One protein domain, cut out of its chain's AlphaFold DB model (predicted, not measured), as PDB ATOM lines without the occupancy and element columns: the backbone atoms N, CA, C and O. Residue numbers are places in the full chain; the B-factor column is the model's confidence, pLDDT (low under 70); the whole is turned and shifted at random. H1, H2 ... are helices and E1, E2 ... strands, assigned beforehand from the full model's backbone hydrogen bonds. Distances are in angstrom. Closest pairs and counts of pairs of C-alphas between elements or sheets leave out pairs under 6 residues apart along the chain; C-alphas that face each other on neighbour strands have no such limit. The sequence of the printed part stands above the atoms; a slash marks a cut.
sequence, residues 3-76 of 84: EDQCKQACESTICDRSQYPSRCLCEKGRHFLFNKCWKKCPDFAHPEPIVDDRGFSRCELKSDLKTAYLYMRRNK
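What this domain is: This is residues 3 to 76 of the 84 residues of an uncharacterized protein of Caenorhabditis japonica (UniProt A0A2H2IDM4). Little regular structure is present: a small antiparallel hairpin, E1 and E2, with short helix H1 packed beside it, makes one end, and helix H2 makes the other. Between them runs the long unnamed stretch 27 to 64, with short antiparallel pairings of residues 31 to 32 with 37 to 38 and 50 to 51 with 57 to 58. The 74 printed residues hold H1, E1, E2, H2 in that order, 25 residues in named elements, class mixed. The whole is compact, radius of gyration of the C-alphas 12.4 A, spanning 34 by 26 by 20 A.

How they stand to each other: H1, residues 3 to 9, comes closest to E1, residues 13 to 16, at the C-alphas of Cys 6 and Thr 13, 5.5 A apart. E2, residues 23 to 26, is antiparallel to E1 at 139 degrees, with N 14 and O 25 2.8 A apart, within hydrogen-bond range. H2, residues 65 to 74, is apart from H1 and E1. In both helices every O i to N i+4 pair is within hydrogen-bond range.

Where its parts are: H1 begins at C-alpha 3 (198.574, 353.709, 273.704) and measures 9.9 A, E1 9.5 A, E2 10.1 A. H2 measures 14.2 A and ends at C-alpha 74 (184.787, 355.410, 248.553).

The domain as a whole: The C-alphas farthest apart, Ser 18 and Arg 74, are 36.3 A apart. The printed part has no cut; the link E2 to H2 is long. Residues 3 to 12 and 19 to 21 have pLDDT under 70.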
ATOM      1  N   GLU A   3     197.764 354.740 274.357       55.56
ATOM      2  CA  GLU A   3     198.574 353.709 273.704       55.56
ATOM      3  C   GLU A   3     197.782 352.797 272.782       55.56
ATOM      4  O   GLU A   3     198.257 352.482 271.694       55.56
ATOM      5  N   ASP A   4     196.569 352.417 273.178       57.50
ATOM      6  CA  ASP A   4     195.697 351.595 272.341       57.50
ATOM      7  C   ASP A   4     195.194 352.398 271.139       57.50
ATOM      8  O   ASP A   4     195.055 351.846 270.053       57.50
ATOM      9  N   GLN A   5     194.987 353.711 271.300       59.00
ATOM     10  CA  GLN A   5     194.601 354.610 270.208       59.00
ATOM     11  C   GLN A   5     195.753 354.843 269.219       59.00
ATOM     12  O   GLN A   5     195.521 354.814 268.012       59.00
ATOM     13  N   CYS A   6     196.996 355.000 269.699       62.00
ATOM     14  CA  CYS A   6     198.176 355.066 268.831       62.00
ATOM     15  C   CYS A   6     198.375 353.736 268.088       62.00
ATOM     16  O   CYS A   6     198.508 353.724 266.869       62.00
ATOM     17  N   LYS A   7     198.333 352.600 268.799       60.53
ATOM     18  CA  LYS A   7     198.530 351.271 268.195       60.53
ATOM     19  C   LYS A   7     197.431 350.901 267.196       60.53
ATOM     20  O   LYS A   7     197.723 350.254 266.195       60.53
ATOM     21  N   GLN A   8     196.186 351.327 267.425       57.72
ATOM     22  CA  GLN A   8     195.083 351.129 266.473       57.72
ATOM     23  C   GLN A   8     195.202 351.992 265.210       57.72
ATOM     24  O   GLN A   8     194.622 351.632 264.184       57.72
ATOM     25  N   ALA A   9     195.920 353.118 265.273       56.84
ATOM     26  CA  ALA A   9     196.142 353.989 264.125       56.84
ATOM     27  C   ALA A   9     197.134 353.368 263.131       56.84
ATOM     28  O   ALA A   9     196.830 353.368 261.942       56.84
ATOM     29  N   CYS A  10     198.266 352.837 263.626       61.00
ATOM     30  CA  CYS A  10     199.244 352.009 262.905       61.00
ATOM     31  C   CYS A  10     200.410 351.570 263.821       61.00
ATOM     32  O   CYS A  10     200.741 352.300 264.751       61.00
ATOM     33  N   GLU A  11     201.137 350.499 263.471       63.03
ATOM     34  CA  GLU A  11     202.506 350.207 263.945       63.03
ATOM     35  C   GLU A  11     203.466 351.407 263.839       63.03
ATOM     36  O   GLU A  11     204.289 351.607 264.724       63.03
ATOM     37  N   SER A  12     203.333 352.255 262.811       64.94
ATOM     38  CA  SER A  12     204.178 353.450 262.637       64.94
ATOM     39  C   SER A  12     203.720 354.667 263.449       64.94
ATOM     40  O   SER A  12     204.108 355.795 263.129       64.94
ATOM     41  N   THR A  13     202.804 354.476 264.400       73.75
ATOM     42  CA  THR A  13     202.274 355.547 265.244       73.75
ATOM     43  C   THR A  13     202.957 355.504 266.605       73.75
ATOM     44  O   THR A  13     202.892 354.507 267.318       73.75
ATOM     45  N   ILE A  14     203.585 356.608 266.992       76.88
ATOM     46  CA  ILE A  14     204.314 356.771 268.249       76.88
ATOM     47  C   ILE A  14     203.453 357.610 269.191       76.88
ATOM     48  O   ILE A  14     202.982 358.675 268.806       76.88
ATOM     49  N   CYS A  15     203.247 357.185 270.435       76.94
ATOM     50  CA  CYS A  15     202.610 358.063 271.416       76.94
ATOM     51  C   CYS A  15     203.625 359.059 271.985       76.94
ATOM     52  O   CYS A  15     204.554 358.672 272.692       76.94
ATOM     53  N   ASP A  16     203.398 360.346 271.752       77.06
ATOM     54  CA  ASP A  16     204.119 361.420 272.418       77.06
ATOM     55  C   ASP A  16     203.448 361.755 273.751       77.06
ATOM     56  O   ASP A  16     202.351 362.321 273.811       77.06
ATOM     57  N   ARG A  17     204.135 361.364 274.825       78.44
ATOM     58  CA  ARG A  17     203.753 361.604 276.220       78.44
ATOM     59  C   ARG A  17     204.432 362.840 276.816       78.44
ATOM     60  O   ARG A  17     204.217 363.123 277.988       78.44
ATOM     61  N   SER A  18     205.243 363.568 276.042       75.62
ATOM     62  CA  SER A  18     205.962 364.762 276.523       75.62
ATOM     63  C   SER A  18     205.044 365.948 276.835       75.62
ATOM     64  O   SER A  18     205.489 366.956 277.379       75.62
ATOM     65  N   GLN A  19     203.764 365.848 276.479       68.44
ATOM     66  CA  GLN A  19     202.758 366.882 276.662       68.44
ATOM     67  C   GLN A  19     201.418 366.274 277.087       68.44
ATOM     68  O   GLN A  19     201.123 365.114 276.781       68.44
ATOM     69  N   TYR A  20     200.611 367.073 277.792       67.88
ATOM     70  CA  TYR A  20     199.246 366.726 278.175       67.88
ATOM     71  C   TYR A  20     198.234 367.623 277.434       67.88
ATOM     72  O   TYR A  20     198.364 368.845 277.511       67.88
ATOM     73  N   PRO A  21     197.225 367.054 276.745       68.44
ATOM     74  CA  PRO A  21     197.011 365.620 276.551       68.44
ATOM     75  C   PRO A  21     198.081 364.996 275.635       68.44
ATOM     76  O   PRO A  21     198.618 365.652 274.739       68.44
ATOM     77  N   SER A  22     198.390 363.717 275.871       73.00
ATOM     78  CA  SER A  22     199.308 362.957 275.014       73.00
ATOM     79  C   SER A  22     198.764 362.881 273.588       73.00
ATOM     80  O   SER A  22     197.550 362.854 273.387       73.00
ATOM     81  N   ARG A  23     199.650 362.833 272.590       75.69
ATOM     82  CA  ARG A  23     199.259 362.821 271.170       75.69
ATOM     83  C   ARG A  23     199.848 361.631 270.423       75.69
ATOM     84  O   ARG A  23     200.898 361.115 270.786       75.69
ATOM     85  N   CYS A  24     199.169 361.219 269.358       76.94
ATOM     86  CA  CYS A  24     199.690 360.244 268.404       76.94
ATOM     87  C   CYS A  24     200.564 360.971 267.371       76.94
ATOM     88  O   CYS A  24     200.098 361.905 266.723       76.94
ATOM     89  N   LEU A  25     201.807 360.535 267.206       81.00
ATOM     90  CA  LEU A  25     202.741 360.979 266.174       81.00
ATOM     91  C   LEU A  25     202.948 359.877 265.140       81.00
ATOM     92  O   LEU A  25     202.722 358.709 265.429       81.00
ATOM     93  N   CYS A  26     203.432 360.237 263.958       85.38
ATOM     94  CA  CYS A  26     203.890 359.272 262.965       85.38
ATOM     95  C   CYS A  26     205.417 359.221 262.925       85.38
ATOM     96  O   CYS A  26     206.078 360.217 263.221       85.38
ATOM     97  N   GLU A  27     205.974 358.079 262.523       83.19
ATOM     98  CA  GLU A  27     207.400 357.967 262.199       83.19
ATOM     99  C   GLU A  27     207.855 359.028 261.183       83.19
ATOM    100  O   GLU A  27     207.081 359.510 260.349       83.19
ATOM    101  N   LYS A  28     209.149 359.364 261.227       81.50
ATOM    102  CA  LYS A  28     209.760 360.351 260.332       81.50
ATOM    103  C   LYS A  28     209.487 360.001 258.862       81.50
ATOM    104  O   LYS A  28     209.691 358.869 258.436       81.50
ATOM    105  N   GLY A  29     209.050 360.994 258.086       83.38
ATOM    106  CA  GLY A  29     208.682 360.822 256.675       83.38
ATOM    107  C   GLY A  29     207.235 360.374 256.444       83.38
ATOM    108  O   GLY A  29     206.858 360.128 255.302       83.38
ATOM    109  N   ARG A  30     206.421 360.275 257.501       88.31
ATOM    110  CA  ARG A  30     204.974 360.044 257.419       88.31
ATOM    111  C   ARG A  30     204.203 361.222 258.000       88.31
ATOM    112  O   ARG A  30     204.721 361.975 258.820       88.31
ATOM    113  N   HIS A  31     202.946 361.344 257.591       90.75
ATOM    114  CA  HIS A  31     202.107 362.501 257.876       90.75
ATOM    115  C   HIS A  31     200.793 362.074 258.526       90.75
ATOM    116  O   HIS A  31     200.087 361.201 258.020       90.75
ATOM    117  N   PHE A  32     200.446 362.683 259.651       88.31
ATOM    118  CA  PHE A  32     199.236 362.342 260.387       88.31
ATOM    119  C   PHE A  32     197.987 362.983 259.770       88.31
ATOM    120  O   PHE A  32     197.954 364.193 259.538       88.31
ATOM    121  N   LEU A  33     196.944 362.181 259.533       88.62
ATOM    122  CA  LEU A  33     195.609 362.652 259.147       88.62
ATOM    123  C   LEU A  33     194.548 361.582 259.429       88.62
ATOM    124  O   LEU A  33     194.719 360.432 259.034       88.62
ATOM    125  N   PHE A  34     193.432 361.961 260.063       85.38
ATOM    126  CA  PHE A  34     192.335 361.050 260.438       85.38
ATOM    127  C   PHE A  34     192.780 359.814 261.238       85.38
ATOM    128  O   PHE A  34     192.355 358.698 260.935       85.38
ATOM    129  N   ASN A  35     193.622 360.004 262.260       79.69
ATOM    130  CA  ASN A  35     194.173 358.913 263.078       79.69
ATOM    131  C   ASN A  35     194.895 357.851 262.239       79.69
ATOM    132  O   ASN A  35     194.765 356.655 262.486       79.69
ATOM    133  N   LYS A  36     195.598 358.292 261.193       84.75
ATOM    134  CA  LYS A  36     196.360 357.440 260.280       84.75
ATOM    135  C   LYS A  36     197.673 358.104 259.922       84.75
ATOM    136  O   LYS A  36     197.731 359.327 259.787       84.75
ATOM    137  N   CYS A  37     198.694 357.279 259.717       88.06
ATOM    138  CA  CYS A  37     200.004 357.720 259.263       88.06
ATOM    139  C   CYS A  37     200.144 357.498 257.763       88.06
ATOM    140  O   CYS A  37     200.311 356.374 257.289       88.06
ATOM    141  N   TRP A  38     200.063 358.589 257.015       89.25
ATOM    142  CA  TRP A  38     200.122 358.608 255.564       89.25
ATOM    143  C   TRP A  38     201.559 358.682 255.071       89.25
ATOM    144  O   TRP A  38     202.351 359.474 255.572       89.25
ATOM    145  N   LYS A  39     201.890 357.899 254.044       89.56
ATOM    146  CA  LYS A  39     203.188 357.988 253.350       89.56
ATOM    147  C   LYS A  39     203.317 359.278 252.537       89.56
ATOM    148  O   LYS A  39     204.415 359.767 252.325       89.56
ATOM    149  N   LYS A  40     202.186 359.781 252.035       90.56
ATOM    150  CA  LYS A  40     202.026 361.047 251.309       90.56
ATOM    151  C   LYS A  40     200.650 361.613 251.631       90.56
ATOM    152  O   LYS A  40     199.715 360.828 251.814       90.56
ATOM    153  N   CYS A  41     200.514 362.934 251.679       90.94
ATOM    154  CA  CYS A  41     199.207 363.538 251.900       90.94
ATOM    155  C   CYS A  41     198.232 363.170 250.768       90.94
ATOM    156  O   CYS A  41     198.626 363.171 249.601       90.94
ATOM    157  N   PRO A  42     196.988 362.784 251.098       90.25
ATOM    158  CA  PRO A  42     196.008 362.377 250.098       90.25
ATOM    159  C   PRO A  42     195.500 363.566 249.283       90.25
ATOM    160  O   PRO A  42     195.561 364.705 249.734       90.25
ATOM    161  N   ASP A  43     194.890 363.297 248.129       89.00
ATOM    162  CA  ASP A  43     194.452 364.340 247.187       89.00
ATOM    163  C   ASP A  43     193.438 365.336 247.763       89.00
ATOM    164  O   ASP A  43     193.300 366.435 247.237       89.00
ATOM    165  N   PHE A  44     192.700 364.971 248.814       89.44
ATOM    166  CA  PHE A  44     191.749 365.851 249.509       89.44
ATOM    167  C   PHE A  44     192.404 366.704 250.615       89.44
ATOM    168  O   PHE A  44     191.733 367.475 251.301       89.44
ATOM    169  N   ALA A  45     193.714 366.570 250.791       92.75
ATOM    170  CA  ALA A  45     194.550 367.406 251.632       92.75
ATOM    171  C   ALA A  45     195.488 368.262 250.765       92.75
ATOM    172  O   ALA A  45     195.624 368.049 249.554       92.75
ATOM    173  N   HIS A  46     196.120 369.256 251.381       93.00
ATOM    174  CA  HIS A  46     197.253 369.944 250.780       93.00
ATOM    175  C   HIS A  46     198.413 368.952 250.566       93.00
ATOM    176  O   HIS A  46     198.622 368.071 251.404       93.00
ATOM    177  N   PRO A  47     199.143 369.054 249.440       88.44
ATOM    178  CA  PRO A  47     200.246 368.142 249.136       88.44
ATOM    179  C   PRO A  47     201.425 368.331 250.095       88.44
ATOM    180  O   PRO A  47     202.134 367.371 250.395       88.44
ATOM    181  N   GLU A  48     201.613 369.556 250.579       91.56
ATOM    182  CA  GLU A  48     202.648 369.905 251.539       91.56
ATOM    183  C   GLU A  48     202.138 369.657 252.964       91.56
ATOM    184  O   GLU A  48     201.113 370.219 253.364       91.56
ATOM    185  N   PRO A  49     202.812 368.793 253.738       91.88
ATOM    186  CA  PRO A  49     202.458 368.571 255.125       91.88
ATOM    187  C   PRO A  49     202.949 369.735 255.987       91.88
ATOM    188  O   PRO A  49     204.023 370.293 255.774       91.88
ATOM    189  N   ILE A  50     202.200 370.034 257.040       91.38
ATOM    190  CA  ILE A  50     202.620 370.974 258.074       91.38
ATOM    191  C   ILE A  50     203.512 370.221 259.052       91.38
ATOM    192  O   ILE A  50     203.117 369.173 259.567       91.38
ATOM    193  N   VAL A  51     204.703 370.756 259.309       89.44
ATOM    194  CA  VAL A  51     205.645 370.231 260.302       89.44
ATOM    195  C   VAL A  51     205.731 371.225 261.453       89.44
ATOM    196  O   VAL A  51     205.977 372.403 261.213       89.44
ATOM    197  N   ASP A  52     205.480 370.774 262.683       84.62
ATOM    198  CA  ASP A  52     205.642 371.622 263.871       84.62
ATOM    199  C   ASP A  52     207.113 371.722 264.318       84.62
ATOM    200  O   ASP A  52     207.980 370.987 263.839       84.62
ATOM    201  N   ASP A  53     207.395 372.599 265.285       82.94
ATOM    202  CA  ASP A  53     208.748 372.830 265.822       82.94
ATOM    203  C   ASP A  53     209.392 371.577 266.443       82.94
ATOM    204  O   ASP A  53     210.601 371.523 266.664       82.94
ATOM    205  N   ARG A  54     208.589 370.547 266.739       77.56
ATOM    206  CA  ARG A  54     209.032 369.262 267.294       77.56
ATOM    207  C   ARG A  54     209.201 368.194 266.208       77.56
ATOM    208  O   ARG A  54     209.500 367.044 266.525       77.56
ATOM    209  N   GLY A  55     209.018 368.555 264.938       78.31
ATOM    210  CA  GLY A  55     209.145 367.660 263.791       78.31
ATOM    211  C   GLY A  55     207.911 366.794 263.530       78.31
ATOM    212  O   GLY A  55     207.987 365.869 262.716       78.31
ATOM    213  N   PHE A  56     206.776 367.054 264.188       83.69
ATOM    214  CA  PHE A  56     205.538 366.332 263.913       83.69
ATOM    215  C   PHE A  56     204.945 366.790 262.594       83.69
ATOM    216  O   PHE A  56     204.594 367.957 262.427       83.69
ATOM    217  N   SER A  57     204.782 365.842 261.678       89.06
ATOM    218  CA  SER A  57     204.244 366.108 260.357       89.06
ATOM    219  C   SER A  57     202.779 365.683 260.255       89.06
ATOM    220  O   SER A  57     202.430 364.537 260.553       89.06
ATOM    221  N   ARG A  58     201.913 366.594 259.807       90.31
ATOM    222  CA  ARG A  58     200.475 366.368 259.603       90.31
ATOM    223  C   ARG A  58     200.019 366.894 258.252       90.31
ATOM    224  O   ARG A  58     200.516 367.910 257.781       90.31
ATOM    225  N   CYS A  59     199.037 366.237 257.649       92.44
ATOM    226  CA  CYS A  59     198.381 366.790 256.467       92.44
ATOM    227  C   CYS A  59     197.279 367.762 256.886       92.44
ATOM    228  O   CYS A  59     196.590 367.542 257.885       92.44
ATOM    229  N   GLU A  60     197.081 368.810 256.096       92.75
ATOM    230  CA  GLU A  60     195.978 369.749 256.276       92.75
ATOM    231  C   GLU A  60     194.898 369.512 255.227       92.75
ATOM    232  O   GLU A  60     195.189 369.349 254.043       92.75
ATOM    233  N   LEU A  61     193.641 369.461 255.660       92.56
ATOM    234  CA  LEU A  61     192.522 369.302 254.741       92.56
ATOM    235  C   LEU A  61     192.361 370.568 253.902       92.56
ATOM    236  O   LEU A  61     192.211 371.651 254.454       92.56
ATOM    237  N   LYS A  62     192.316 370.407 252.576       91.81
ATOM    238  CA  LYS A  62     191.942 371.499 251.663       91.81
ATOM    239  C   LYS A  62     190.438 371.535 251.371       91.81
ATOM    240  O   LYS A  62     189.935 372.490 250.793       91.81
ATOM    241  N   SER A  63     189.730 370.457 251.713       86.50
ATOM    242  CA  SER A  63     188.279 370.307 251.571       86.50
ATOM    243  C   SER A  63     187.602 370.224 252.937       86.50
ATOM    244  O   SER A  63     188.249 369.934 253.942       86.50
ATOM    245  N   ASP A  64     186.280 370.367 252.981       90.25
ATOM    246  CA  ASP A  64     185.526 370.122 254.206       90.25
ATOM    247  C   ASP A  64     185.625 368.653 254.675       90.25
ATOM    248  O   ASP A  64     185.910 367.725 253.902       90.25
ATOM    249  N   LEU A  65     185.362 368.436 255.967       88.94
ATOM    250  CA  LEU A  65     185.454 367.122 256.607       88.94
ATOM    251  C   LEU A  65     184.551 366.078 255.939       88.94
ATOM    252  O   LEU A  65     184.963 364.929 255.778       88.94
ATOM    253  N   LYS A  66     183.331 366.453 255.536       91.25
ATOM    254  CA  LYS A  66     182.364 365.518 254.943       91.25
ATOM    255  C   LYS A  66     182.878 365.005 253.602       91.25
ATOM    256  O   LYS A  66     182.833 363.798 253.363       91.25
ATOM    257  N   THR A  67     183.419 365.885 252.767       90.31
ATOM    258  CA  THR A  67     184.039 365.512 251.490       90.31
ATOM    259  C   THR A  67     185.221 364.565 251.693       90.31
ATOM    260  O   THR A  67     185.291 363.511 251.052       90.31
ATOM    261  N   ALA A  68     186.098 364.866 252.650       89.50
ATOM    262  CA  ALA A  68     187.255 364.034 252.968       89.50
ATOM    263  C   ALA A  68     186.855 362.636 253.492       89.50
ATOM    264  O   ALA A  68     187.378 361.617 253.032       89.50
ATOM    265  N   TYR A  69     185.857 362.553 254.380       89.31
ATOM    266  CA  TYR A  69     185.311 361.277 254.856       89.31
ATOM    267  C   TYR A  69     184.660 360.456 253.737       89.31
ATOM    268  O   TYR A  69     184.854 359.239 253.665       89.31
ATOM    269  N   LEU A  70     183.898 361.098 252.846       90.94
ATOM    270  CA  LEU A  70     183.288 360.424 251.700       90.94
ATOM    271  C   LEU A  70     184.350 359.869 250.745       90.94
ATOM    272  O   LEU A  70     184.214 358.727 250.299       90.94
ATOM    273  N   TYR A  71     185.419 360.625 250.480       89.94
ATOM    274  CA  TYR A  71     186.549 360.154 249.678       89.94
ATOM    275  C   TYR A  71     187.220 358.937 250.325       89.94
ATOM    276  O   TYR A  71     187.379 357.902 249.677       89.94
ATOM    277  N   MET A  72     187.544 359.021 251.620       88.12
ATOM    278  CA  MET A  72     188.135 357.918 252.390       88.12
ATOM    279  C   MET A  72     187.280 356.651 252.335       88.12
ATOM    280  O   MET A  72     187.797 355.547 252.155       88.12
ATOM    281  N   ARG A  73     185.955 356.799 252.460       88.94
ATOM    282  CA  ARG A  73     185.005 355.683 252.403       88.94
ATOM    283  C   ARG A  73     184.940 355.056 251.010       88.94
ATOM    284  O   ARG A  73     184.964 353.831 250.910       88.94
ATOM    285  N   ARG A  74     184.867 355.873 249.953       90.69
ATOM    286  CA  ARG A  74     184.787 355.410 248.553       90.69
ATOM    287  C   ARG A  74     186.072 354.716 248.106       90.69
ATOM    288  O   ARG A  74     186.010 353.649 247.505       90.69
ATOM    289  N   ASN A  75     187.226 355.267 248.476       88.62
ATOM    290  CA  ASN A  75     188.537 354.791 248.032       88.62
ATOM    291  C   ASN A  75     189.237 353.880 249.054       88.62
ATOM    292  O   ASN A  75     190.422 353.583 248.911       88.62
ATOM    293  N   LYS A  76     188.518 353.379 250.072       85.12
ATOM    294  CA  LYS A  76     189.077 352.598 251.195       85.12
ATOM    295  C   LYS A  76     190.030 351.478 250.759       85.12
ATOM    296  O   LYS A  76     191.051 351.264 251.403       85.12
TER     297      LYS A  76